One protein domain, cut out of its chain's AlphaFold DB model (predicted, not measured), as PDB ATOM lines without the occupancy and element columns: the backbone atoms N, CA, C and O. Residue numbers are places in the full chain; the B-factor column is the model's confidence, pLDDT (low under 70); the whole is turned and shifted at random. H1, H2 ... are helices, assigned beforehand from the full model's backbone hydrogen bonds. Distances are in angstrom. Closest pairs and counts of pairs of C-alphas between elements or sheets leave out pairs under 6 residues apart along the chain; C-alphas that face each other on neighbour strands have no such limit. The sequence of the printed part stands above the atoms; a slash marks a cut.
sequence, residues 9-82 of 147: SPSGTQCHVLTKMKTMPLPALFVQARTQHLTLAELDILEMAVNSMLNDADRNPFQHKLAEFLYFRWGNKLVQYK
ATOM      1  N   SER A   9      23.440  35.652 -34.279       47.44
ATOM      2  CA  SER A   9      22.365  35.896 -35.247       47.44
ATOM      3  C   SER A   9      22.892  35.754 -36.686       47.44
ATOM      4  O   SER A   9      24.099  35.835 -36.907       47.44
ATOM      5  N   PRO A  10      22.020  35.622 -37.703       46.88
ATOM      6  CA  PRO A  10      22.436  35.700 -39.108       46.88
ATOM      7  C   PRO A  10      23.204  36.990 -39.454       46.88
ATOM      8  O   PRO A  10      24.001  36.995 -40.384       46.88
ATOM      9  N   SER A  11      22.998  38.068 -38.685       49.78
ATOM     10  CA  SER A  11      23.749  39.328 -38.764       49.78
ATOM     11  C   SER A  11      25.112  39.307 -38.050       49.78
ATOM     12  O   SER A  11      25.815  40.311 -38.047       49.78
ATOM     13  N   GLY A  12      25.525  38.184 -37.453       53.38
ATOM     14  CA  GLY A  12      26.802  38.057 -36.739       53.38
ATOM     15  C   GLY A  12      26.797  38.638 -35.318       53.38
ATOM     16  O   GLY A  12      27.797  38.537 -34.610       53.38
ATOM     17  N   THR A  13      25.685  39.226 -34.875       56.50
ATOM     18  CA  THR A  13      25.565  39.944 -33.597       56.50
ATOM     19  C   THR A  13      24.872  39.109 -32.516       56.50
ATOM     20  O   THR A  13      23.981  38.303 -32.790       56.50
ATOM     21  N   GLN A  14      25.254  39.301 -31.250       67.25
ATOM     22  CA  GLN A  14      24.570  38.658 -30.124       67.25
ATOM     23  C   GLN A  14      23.182  39.278 -29.922       67.25
ATOM     24  O   GLN A  14      23.041  40.484 -29.736       67.25
ATOM     25  N   CYS A  15      22.131  38.453 -29.913       73.75
ATOM     26  CA  CYS A  15      20.777  38.941 -29.659       73.75
ATOM     27  C   CYS A  15      20.593  39.279 -28.170       73.75
ATOM     28  O   CYS A  15      20.475  38.380 -27.330       73.75
ATOM     29  N   HIS A  16      20.520  40.573 -27.833       75.06
ATOM     30  CA  HIS A  16      20.312  41.039 -26.454       75.06
ATOM     31  C   HIS A  16      19.010  40.518 -25.832       75.06
ATOM     32  O   HIS A  16      18.985  40.198 -24.645       75.06
ATOM     33  N   VAL A  17      17.940  40.374 -26.623       79.81
ATOM     34  CA  VAL A  17      16.645  39.858 -26.146       79.81
ATOM     35  C   VAL A  17      16.769  38.398 -25.720       79.81
ATOM     36  O   VAL A  17      16.407  38.054 -24.596       79.81
ATOM     37  N   LEU A  18      17.331  37.547 -26.581       83.31
ATOM     38  CA  LEU A  18      17.541  36.137 -26.265       83.31
ATOM     39  C   LEU A  18      18.527  35.969 -25.104       83.31
ATOM     40  O   LEU A  18      18.300  35.154 -24.215       83.31
ATOM     41  N   THR A  19      19.589  36.774 -25.072       84.38
ATOM     42  CA  THR A  19      20.561  36.784 -23.969       84.38
ATOM     43  C   THR A  19      19.876  37.120 -22.646       84.38
ATOM     44  O   THR A  19      20.025  36.384 -21.672       84.38
ATOM     45  N   LYS A  20      19.034  38.160 -22.628       85.25
ATOM     46  CA  LYS A  20      18.223  38.522 -21.463       85.25
ATOM     47  C   LYS A  20      17.299  37.376 -21.051       85.25
ATOM     48  O   LYS A  20      17.277  37.027 -19.876       85.25
ATOM     49  N   MET A  21      16.589  36.750 -21.991       86.44
ATOM     50  CA  MET A  21      15.712  35.608 -21.692       86.44
ATOM     51  C   MET A  21      16.481  34.418 -21.109       86.44
ATOM     52  O   MET A  21      16.030  33.832 -20.129       86.44
ATOM     53  N   LYS A  22      17.670  34.096 -21.630       87.50
ATOM     54  CA  LYS A  22      18.527  33.034 -21.077       87.50
ATOM     55  C   LYS A  22      18.934  33.307 -19.626       87.50
ATOM     56  O   LYS A  22      19.035  32.367 -18.845       87.50
ATOM     57  N   THR A  23      19.104  34.575 -19.247       88.62
ATOM     58  CA  THR A  23      19.418  34.973 -17.863       88.62
ATOM     59  C   THR A  23      18.207  35.043 -16.923       88.62
ATOM     60  O   THR A  23      18.395  35.192 -15.717       88.62
ATOM     61  N   MET A  24      16.969  34.935 -17.424       88.31
ATOM     62  CA  MET A  24      15.770  34.999 -16.578       88.31
ATOM     63  C   MET A  24      15.609  33.738 -15.724       88.31
ATOM     64  O   MET A  24      15.786  32.638 -16.240       88.31
ATOM     65  N   PRO A  25      15.185  33.857 -14.454       90.94
ATOM     66  CA  PRO A  25      14.967  32.695 -13.606       90.94
ATOM     67  C   PRO A  25      13.850  31.808 -14.172       90.94
ATOM     68  O   PRO A  25      12.851  32.301 -14.700       90.94
ATOM     69  N   LEU A  26      13.996  30.491 -14.017       88.44
ATOM     70  CA  LEU A  26      13.081  29.503 -14.592       88.44
ATOM     71  C   LEU A  26      11.580  29.763 -14.307       88.44
ATOM     72  O   LEU A  26      10.786  29.664 -15.245       88.44
ATOM     73  N   PRO A  27      11.152  30.166 -13.089       91.69
ATOM     74  CA  PRO A  27       9.754  30.524 -12.840       91.69
ATOM     75  C   PRO A  27       9.243  31.669 -13.728       91.69
ATOM     76  O   PRO A  27       8.106  31.623 -14.196       91.69
ATOM     77  N   ALA A  28      10.082  32.671 -14.011       90.19
ATOM     78  CA  ALA A  28       9.712  33.789 -14.879       90.19
ATOM     79  C   ALA A  28       9.513  33.334 -16.333       90.19
ATOM     80  O   ALA A  28       8.581  33.794 -16.990       90.19
ATOM     81  N   LEU A  29      10.317  32.376 -16.813       88.75
ATOM     82  CA  LEU A  29      10.132  31.788 -18.144       88.75
ATOM     83  C   LEU A  29       8.798  31.046 -18.263       88.75
ATOM     84  O   LEU A  29       8.129  31.174 -19.284       88.75
ATOM     85  N   PHE A  30       8.358  30.328 -17.226       88.69
ATOM     86  CA  PHE A  30       7.046  29.668 -17.242       88.69
ATOM     87  C   PHE A  30       5.877  30.657 -17.201       88.69
ATOM     88  O   PHE A  30       4.870  30.444 -17.880       88.69
ATOM     89  N   VAL A  31       6.000  31.759 -16.456       88.38
ATOM     90  CA  VAL A  31       5.009  32.850 -16.498       88.38
ATOM     91  C   VAL A  31       4.944  33.453 -17.903       88.38
ATOM     92  O   VAL A  31       3.858  33.642 -18.456       88.38
ATOM     93  N   GLN A  32       6.098  33.696 -18.524       86.75
ATOM     94  CA  GLN A  32       6.163  34.203 -19.890       86.75
ATOM     95  C   GLN A  32       5.578  33.207 -20.903       86.75
ATOM     96  O   GLN A  32       4.816  33.605 -21.778       86.75
ATOM     97  N   ALA A  33       5.845  31.911 -20.743       86.12
ATOM     98  CA  ALA A  33       5.258  30.868 -21.574       86.12
ATOM     99  C   ALA A  33       3.725  30.888 -21.501       86.12
ATOM    100  O   ALA A  33       3.064  30.925 -22.534       86.12
ATOM    101  N   ARG A  34       3.149  30.953 -20.294       83.19
ATOM    102  CA  ARG A  34       1.688  30.981 -20.096       83.19
ATOM    103  C   ARG A  34       1.026  32.232 -20.662       83.19
ATOM    104  O   ARG A  34      -0.037  32.145 -21.261       83.19
ATOM    105  N   THR A  35       1.646  33.397 -20.487       83.44
ATOM    106  CA  THR A  35       1.102  34.658 -21.025       83.44
ATOM    107  C   THR A  35       1.149  34.701 -22.550       83.44
ATOM    108  O   THR A  35       0.267  35.281 -23.178       83.44
ATOM    109  N   GLN A  36       2.155  34.068 -23.156       77.69
ATOM    110  CA  GLN A  36       2.285  33.990 -24.607       77.69
ATOM    111  C   GLN A  36       1.450  32.863 -25.223       77.69
ATOM    112  O   GLN A  36       1.076  32.996 -26.387       77.69
ATOM    113  N   HIS A  37       1.141  31.792 -24.487       73.81
ATOM    114  CA  HIS A  37       0.457  30.592 -24.980       73.81
ATOM    115  C   HIS A  37      -0.922  30.403 -24.342       73.81
ATOM    116  O   HIS A  37      -1.083  29.648 -23.389       73.81
ATOM    117  N   LEU A  38      -1.914  31.121 -24.877       72.75
ATOM    118  CA  LEU A  38      -3.280  31.165 -24.337       72.75
ATOM    119  C   LEU A  38      -4.217  30.105 -24.940       72.75
ATOM    120  O   LEU A  38      -5.284  29.862 -24.381       72.75
ATOM    121  N   THR A  39      -3.869  29.492 -26.078       81.69
ATOM    122  CA  THR A  39      -4.728  28.482 -26.725       81.69
ATOM    123  C   THR A  39      -4.350  27.064 -26.292       81.69
ATOM    124  O   THR A  39      -3.183  26.781 -26.033       81.69
ATOM    125  N   LEU A  40      -5.328  26.152 -26.252       81.25
ATOM    126  CA  LEU A  40      -5.102  24.745 -25.878       81.25
ATOM    127  C   LEU A  40      -4.031  24.080 -26.757       81.25
ATOM    128  O   LEU A  40      -3.068  23.530 -26.243       81.25
ATOM    129  N   ALA A  41      -4.123  24.256 -28.078       83.12
ATOM    130  CA  ALA A  41      -3.147  23.705 -29.018       83.12
ATOM    131  C   ALA A  41      -1.716  24.233 -28.798       83.12
ATOM    132  O   ALA A  41      -0.736  23.575 -29.136       83.12
ATOM    133  N   GLU A  42      -1.560  25.442 -28.264       83.88
ATOM    134  CA  GLU A  42      -0.243  25.996 -27.961       83.88
ATOM    135  C   GLU A  42       0.337  25.482 -26.651       83.88
ATOM    136  O   GLU A  42       1.557  25.345 -26.554       83.88
ATOM    137  N   LEU A  43      -0.523  25.202 -25.673       85.06
ATOM    138  CA  LEU A  43      -0.128  24.545 -24.435       85.06
ATOM    139  C   LEU A  43       0.357  23.121 -24.718       85.06
ATOM    140  O   LEU A  43       1.416  22.760 -24.214       85.06
ATOM    141  N   ASP A  44      -0.317  22.384 -25.606       86.50
ATOM    142  CA  ASP A  44       0.122  21.047 -26.033       86.50
ATOM    143  C   ASP A  44       1.519  21.092 -26.675       86.50
ATOM    144  O   ASP A  44       2.403  20.298 -26.353       86.50
ATOM    145  N   ILE A  45       1.769  22.073 -27.552       87.88
ATOM    146  CA  ILE A  45       3.083  22.256 -28.187       87.88
ATOM    147  C   ILE A  45       4.158  22.608 -27.149       87.88
ATOM    148  O   ILE A  45       5.288  22.122 -27.245       87.88
ATOM    149  N   LEU A  46       3.833  23.454 -26.168       89.12
ATOM    150  CA  LEU A  46       4.743  23.793 -25.074       89.12
ATOM    151  C   LEU A  46       5.063  22.558 -24.225       89.12
ATOM    152  O   LEU A  46       6.227  22.335 -23.902       89.12
ATOM    153  N   GLU A  47       4.060  21.752 -23.889       89.56
ATOM    154  CA  GLU A  47       4.229  20.524 -23.112       89.56
ATOM    155  C   GLU A  47       5.110  19.512 -23.850       89.56
ATOM    156  O   GLU A  47       6.082  19.006 -23.286       89.56
ATOM    157  N   MET A  48       4.852  19.288 -25.142       88.88
ATOM    158  CA  MET A  48       5.705  18.448 -25.988       88.88
ATOM    159  C   MET A  48       7.154  18.946 -26.016       88.88
ATOM    160  O   MET A  48       8.088  18.149 -25.905       88.88
ATOM    161  N   ALA A  49       7.358  20.260 -26.139       88.81
ATOM    162  CA  ALA A  49       8.691  20.850 -26.149       88.81
ATOM    163  C   ALA A  49       9.402  20.677 -24.799       88.81
ATOM    164  O   ALA A  49      10.564  20.279 -24.776       88.81
ATOM    165  N   VAL A  50       8.709  20.908 -23.681       90.81
ATOM    166  CA  VAL A  50       9.253  20.709 -22.329       90.81
ATOM    167  C   VAL A  50       9.648  19.252 -22.111       90.81
ATOM    168  O   VAL A  50      10.764  18.991 -21.667       90.81
ATOM    169  N   ASN A  51       8.786  18.306 -22.481       90.81
ATOM    170  CA  ASN A  51       9.083  16.879 -22.371       90.81
ATOM    171  C   ASN A  51      10.293  16.484 -23.227       90.81
ATOM    172  O   ASN A  51      11.148  15.728 -22.773       90.81
ATOM    173  N   SER A  52      10.415  17.031 -24.438       88.50
ATOM    174  CA  SER A  52      11.597  16.828 -25.281       88.50
ATOM    175  C   SER A  52      12.869  17.373 -24.616       88.50
ATOM    176  O   SER A  52      13.863  16.661 -24.504       88.50
ATOM    177  N   MET A  53      12.826  18.594 -24.075       91.25
ATOM    178  CA  MET A  53      13.968  19.231 -23.404       91.25
ATOM    179  C   MET A  53      14.396  18.530 -22.112       91.25
ATOM    180  O   MET A  53      15.579  18.561 -21.777       91.25
ATOM    181  N   LEU A  54      13.451  17.946 -21.369       88.12
ATOM    182  CA  LEU A  54      13.732  17.168 -20.158       88.12
ATOM    183  C   LEU A  54      14.463  15.859 -20.475       88.12
ATOM    184  O   LEU A  54      15.303  15.425 -19.692       88.12
ATOM    185  N   ASN A  55      14.155  15.256 -21.623       86.06
ATOM    186  CA  ASN A  55      14.780  14.020 -22.091       86.06
ATOM    187  C   ASN A  55      16.074  14.258 -22.886       86.06
ATOM    188  O   ASN A  55      16.758  13.308 -23.262       86.06
ATOM    189  N   ASP A  56      16.409  15.517 -23.157       84.25
ATOM    190  CA  ASP A  56      17.564  15.890 -23.954       84.25
ATOM    191  C   ASP A  56      18.839  15.951 -23.094       84.25
ATOM    192  O   ASP A  56      18.990  16.810 -22.219       84.25
ATOM    193  N   ALA A  57      19.773  15.044 -23.394       76.44
ATOM    194  CA  ALA A  57      21.055  14.876 -22.712       76.44
ATOM    195  C   ALA A  57      22.105  15.954 -23.052       76.44
ATOM    196  O   ALA A  57      23.236  15.889 -22.556       76.44
ATOM    197  N   ASP A  58      21.770  16.940 -23.891       80.94
ATOM    198  CA  ASP A  58      22.689  18.019 -24.246       80.94
ATOM    199  C   ASP A  58      23.187  18.821 -23.038       80.94
ATOM    200  O   ASP A  58      22.465  19.077 -22.074       80.94
ATOM    201  N   ARG A  59      24.421  19.332 -23.154       75.31
ATOM    202  CA  ARG A  59      25.103  20.120 -22.106       75.31
ATOM    203  C   ARG A  59      24.445  21.466 -21.797       75.31
ATOM    204  O   ARG A  59      24.790  22.093 -20.795       75.31
ATOM    205  N   ASN A  60      23.556  21.949 -22.663       79.81
ATOM    206  CA  ASN A  60      22.913  23.238 -22.461       79.81
ATOM    207  C   ASN A  60      21.933  23.169 -21.278       79.81
ATOM    208  O   ASN A  60      21.142  22.231 -21.197       79.81
ATOM    209  N   PRO A  61      21.923  24.172 -20.380       86.19
ATOM    210  CA  PRO A  61      20.962  24.208 -19.287       86.19
ATOM    211  C   PRO A  61      19.526  24.181 -19.819       86.19
ATOM    212  O   PRO A  61      19.210  24.897 -20.771       86.19
ATOM    213  N   PHE A  62      18.637  23.433 -19.159       87.81
ATOM    214  CA  PHE A  62      17.207  23.380 -19.497       87.81
ATOM    215  C   PHE A  62      16.592  24.782 -19.669       87.81
ATOM    216  O   PHE A  62      15.882  25.050 -20.635       87.81
ATOM    217  N   GLN A  63      16.949  25.711 -18.779       87.94
ATOM    218  CA  GLN A  63      16.521  27.110 -18.831       87.94
ATOM    219  C   GLN A  63      16.875  27.797 -20.159       87.94
ATOM    220  O   GLN A  63      16.075  28.564 -20.688       87.94
ATOM    221  N   HIS A  64      18.057  27.522 -20.715       88.00
ATOM    222  CA  HIS A  64      18.473  28.110 -21.986       88.00
ATOM    223  C   HIS A  64      17.669  27.530 -23.151       88.00
ATOM    224  O   HIS A  64      17.242  28.295 -24.014       88.00
ATOM    225  N   LYS A  65      17.415  26.215 -23.138       87.62
ATOM    226  CA  LYS A  65      16.583  25.542 -24.148       87.62
ATOM    227  C   LYS A  65      15.159  26.108 -24.143       87.62
ATOM    228  O   LYS A  65      14.628  26.467 -25.192       87.62
ATOM    229  N   LEU A  66      14.578  26.286 -22.954       89.50
ATOM    230  CA  LEU A  66      13.254  26.886 -22.797       89.50
ATOM    231  C   LEU A  66      13.225  28.347 -23.274       89.50
ATOM    232  O   LEU A  66      12.311  28.737 -23.996       89.50
ATOM    233  N   ALA A  67      14.231  29.150 -22.917       87.25
ATOM    234  CA  ALA A  67      14.333  30.539 -23.364       87.25
ATOM    235  C   ALA A  67      14.422  30.657 -24.896       87.25
ATOM    236  O   ALA A  67      13.734  31.491 -25.485       87.25
ATOM    237  N   GLU A  68      15.226  29.810 -25.542       87.25
ATOM    238  CA  GLU A  68      15.337  29.750 -27.004       87.25
ATOM    239  C   GLU A  68      14.013  29.361 -27.657       87.25
ATOM    240  O   GLU A  68      13.551  30.049 -28.570       87.25
ATOM    241  N   PHE A  69      13.359  28.311 -27.161       89.19
ATOM    242  CA  PHE A  69      12.065  27.883 -27.682       89.19
ATOM    243  C   PHE A  69      11.019  28.994 -27.603       89.19
ATOM    244  O   PHE A  69      10.369  29.286 -28.607       89.19
ATOM    245  N   LEU A  70      10.887  29.656 -26.449       88.56
ATOM    246  CA  LEU A  70       9.935  30.755 -26.274       88.56
ATOM    247  C   LEU A  70      10.242  31.924 -27.217       88.56
ATOM    248  O   LEU A  70       9.333  32.466 -27.844       88.56
ATOM    249  N   TYR A  71      11.521  32.270 -27.377       86.88
ATOM    250  CA  TYR A  71      11.957  33.319 -28.296       86.88
ATOM    251  C   TYR A  71      11.565  33.016 -29.752       86.88
ATOM    252  O   TYR A  71      10.913  33.835 -30.408       86.88
ATOM    253  N   PHE A  72      11.891  31.821 -30.256       84.69
ATOM    254  CA  PHE A  72      11.550  31.435 -31.631       84.69
ATOM    255  C   PHE A  72      10.046  31.260 -31.832       84.69
ATOM    256  O   PHE A  72       9.505  31.630 -32.877       84.69
ATOM    257  N   ARG A  73       9.342  30.728 -30.832       85.31
ATOM    258  CA  ARG A  73       7.896  30.527 -30.906       85.31
ATOM    259  C   ARG A  73       7.145  31.854 -30.956       85.31
ATOM    260  O   ARG A  73       6.192  31.972 -31.727       85.31
ATOM    261  N   TRP A  74       7.601  32.857 -30.208       80.81
ATOM    262  CA  TRP A  74       7.078  34.217 -30.308       80.81
ATOM    263  C   TRP A  74       7.272  34.798 -31.716       80.81
ATOM    264  O   TRP A  74       6.320  35.328 -32.293       80.81
ATOM    265  N   GLY A  75       8.451  34.601 -32.316       73.69
ATOM    266  CA  GLY A  75       8.708  34.958 -33.715       73.69
ATOM    267  C   GLY A  75       7.741  34.277 -34.693       73.69
ATOM    268  O   GLY A  75       7.096  34.945 -35.502       73.69
ATOM    269  N   ASN A  76       7.552  32.961 -34.567       76.88
ATOM    270  CA  ASN A  76       6.634  32.192 -35.416       76.88
ATOM    271  C   ASN A  76       5.175  32.652 -35.302       76.88
ATOM    272  O   ASN A  76       4.456  32.680 -36.301       76.88
ATOM    273  N   LYS A  77       4.726  33.057 -34.111       75.56
ATOM    274  CA  LYS A  77       3.380  33.614 -33.936       75.56
ATOM    275  C   LYS A  77       3.180  34.904 -34.716       75.56
ATOM    276  O   LYS A  77       2.156  35.067 -35.373       75.56
ATOM    277  N   LEU A  78       4.152  35.813 -34.672       71.75
ATOM    278  CA  LEU A  78       4.075  37.067 -35.424       71.75
ATOM    279  C   LEU A  78       3.916  36.807 -36.931       71.75
ATOM    280  O   LEU A  78       3.134  37.497 -37.590       71.75
ATOM    281  N   VAL A  79       4.582  35.767 -37.446       72.56
ATOM    282  CA  VAL A  79       4.426  35.297 -38.832       72.56
ATOM    283  C   VAL A  79       3.019  34.747 -39.084       72.56
ATOM    284  O   VAL A  79       2.371  35.145 -40.052       72.56
ATOM    285  N   GLN A  80       2.516  33.864 -38.215       69.44
ATOM    286  CA  GLN A  80       1.199  33.229 -38.371       69.44
ATOM    287  C   GLN A  80       0.042  34.234 -38.379       69.44
ATOM    288  O   GLN A  80      -0.901  34.078 -39.153       69.44
ATOM    289  N   TYR A  81       0.134  35.306 -37.590       72.62
ATOM    290  CA  TYR A  81      -0.877  36.367 -37.575       72.62
ATOM    291  C   TYR A  81      -0.771  37.347 -38.756       72.62
ATOM    292  O   TYR A  81      -1.467  38.362 -38.761       72.62
ATOM    293  N   LYS A  82       0.091  37.078 -39.751       74.19
ATOM    294  CA  LYS A  82       0.341  37.943 -40.921       74.19
ATOM    295  C   LYS A  82       0.661  39.395 -40.544       74.19
ATOM    296  O   LYS A  82       0.430  40.319 -41.323       74.19
TER     297      LYS A  82
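This is residues 9 to 82 of the 147 residues of an uncharacterized protein of Lentithecium fluviatile CBS 122367 (UniProt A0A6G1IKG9). Three helices, H2, H3 and H4, are grouped so that their centres make a triangle, and the short helix H1 packs on H4 on the side away from H3. H4, the longest, is the core piece that the other three pack on, and residues 9 to 16 stick out at the beginning of the printed part. The printed part has 74 residues with four named helices, H1, H2, H3 and H4 in that order along the chain, and no named strand; the class is all helix. The whole is compact, with a radius of gyration of the C-alphas of 12.7 A, and it spans 35 by 34 by 20 A.

The hub is H4, residues 62 to 80, which touches three other helices. H3, residues 40 to 55, touches H4 at a shallow tilt of 31 degrees, and the two run opposite ways as a helical hairpin. The closest C-alphas of this pair are those of Met 53 and Phe 62, 6.6 A apart. H3 touches H4 with residues 49 to 54 alone, and H4 touches H3 with residues 62 to 69 alone. H2, residues 26 to 36, touches H4 at a shallow tilt of 14 degrees, and these two run the same way. Their closest C-alphas, those of Leu 26 and Gln 63, are 6.0 A apart. H1, residues 16 to 23, touches H4 at a steep tilt of 38 degrees, and they run opposite ways. The closest C-alphas here are those of Lys 22 and His 64, 5.0 A apart, and H4 touches H1 with residues 63 to 71 alone. The helix packing is mostly aligned, but only just: 2 of 3 pairs that touch are at a shallow tilt. H2 and H3 are close but not clearly touching, at a shallow tilt of 27 degrees and opposite ways; their closest C-alphas, those of Ala 33 and Leu 46, are 7.9 A apart. H1 and H2 are also close but not clearly touching, at a steep tilt of 52 degrees and opposite ways, with the C-alphas of Met 21 and Leu 29 closest at 7.6 A. H1 and H3 are apart. In H1, H2, H3 and H4 every pair of O i and N i+4 is within hydrogen-bond range.

H4 begins at C-alpha 62, at (17.207, 23.380, -19.497), and ends at C-alpha 80, at (1.199, 33.229, -38.371), with 26.6 A from first to last C-alpha. H3, residues 40 to 55, measures 22.9 A from first to last C-alpha. H2, residues 26 to 36, measures 15.4 A in the same way. H1, residues 16 to 23, is the shortest at 10.6 A, and its first C-alpha, that of His 16, is at (20.312, 41.039, -26.454).

The two C-alphas farthest apart are those of Gly 12 and Leu 40, 36.2 A. Residues 9 to 16, of which 16 belongs to H1, stand free; without them the body has 66 residues, spans 35 by 24 by 19 A and has a radius of gyration of 11.7 A. The printed part runs from residue 9 to residue 82 and has no cut. The links from H1 to H2, with 2 residues, and from H2 to H3, with 3 residues, are tight, the link from H3 to H4, with 6 residues, is short, and no link is long. The mean pLDDT of the printed part is 81.4, and the model's confidence is low, under 70, at residues 9 to 14 and at residue 80.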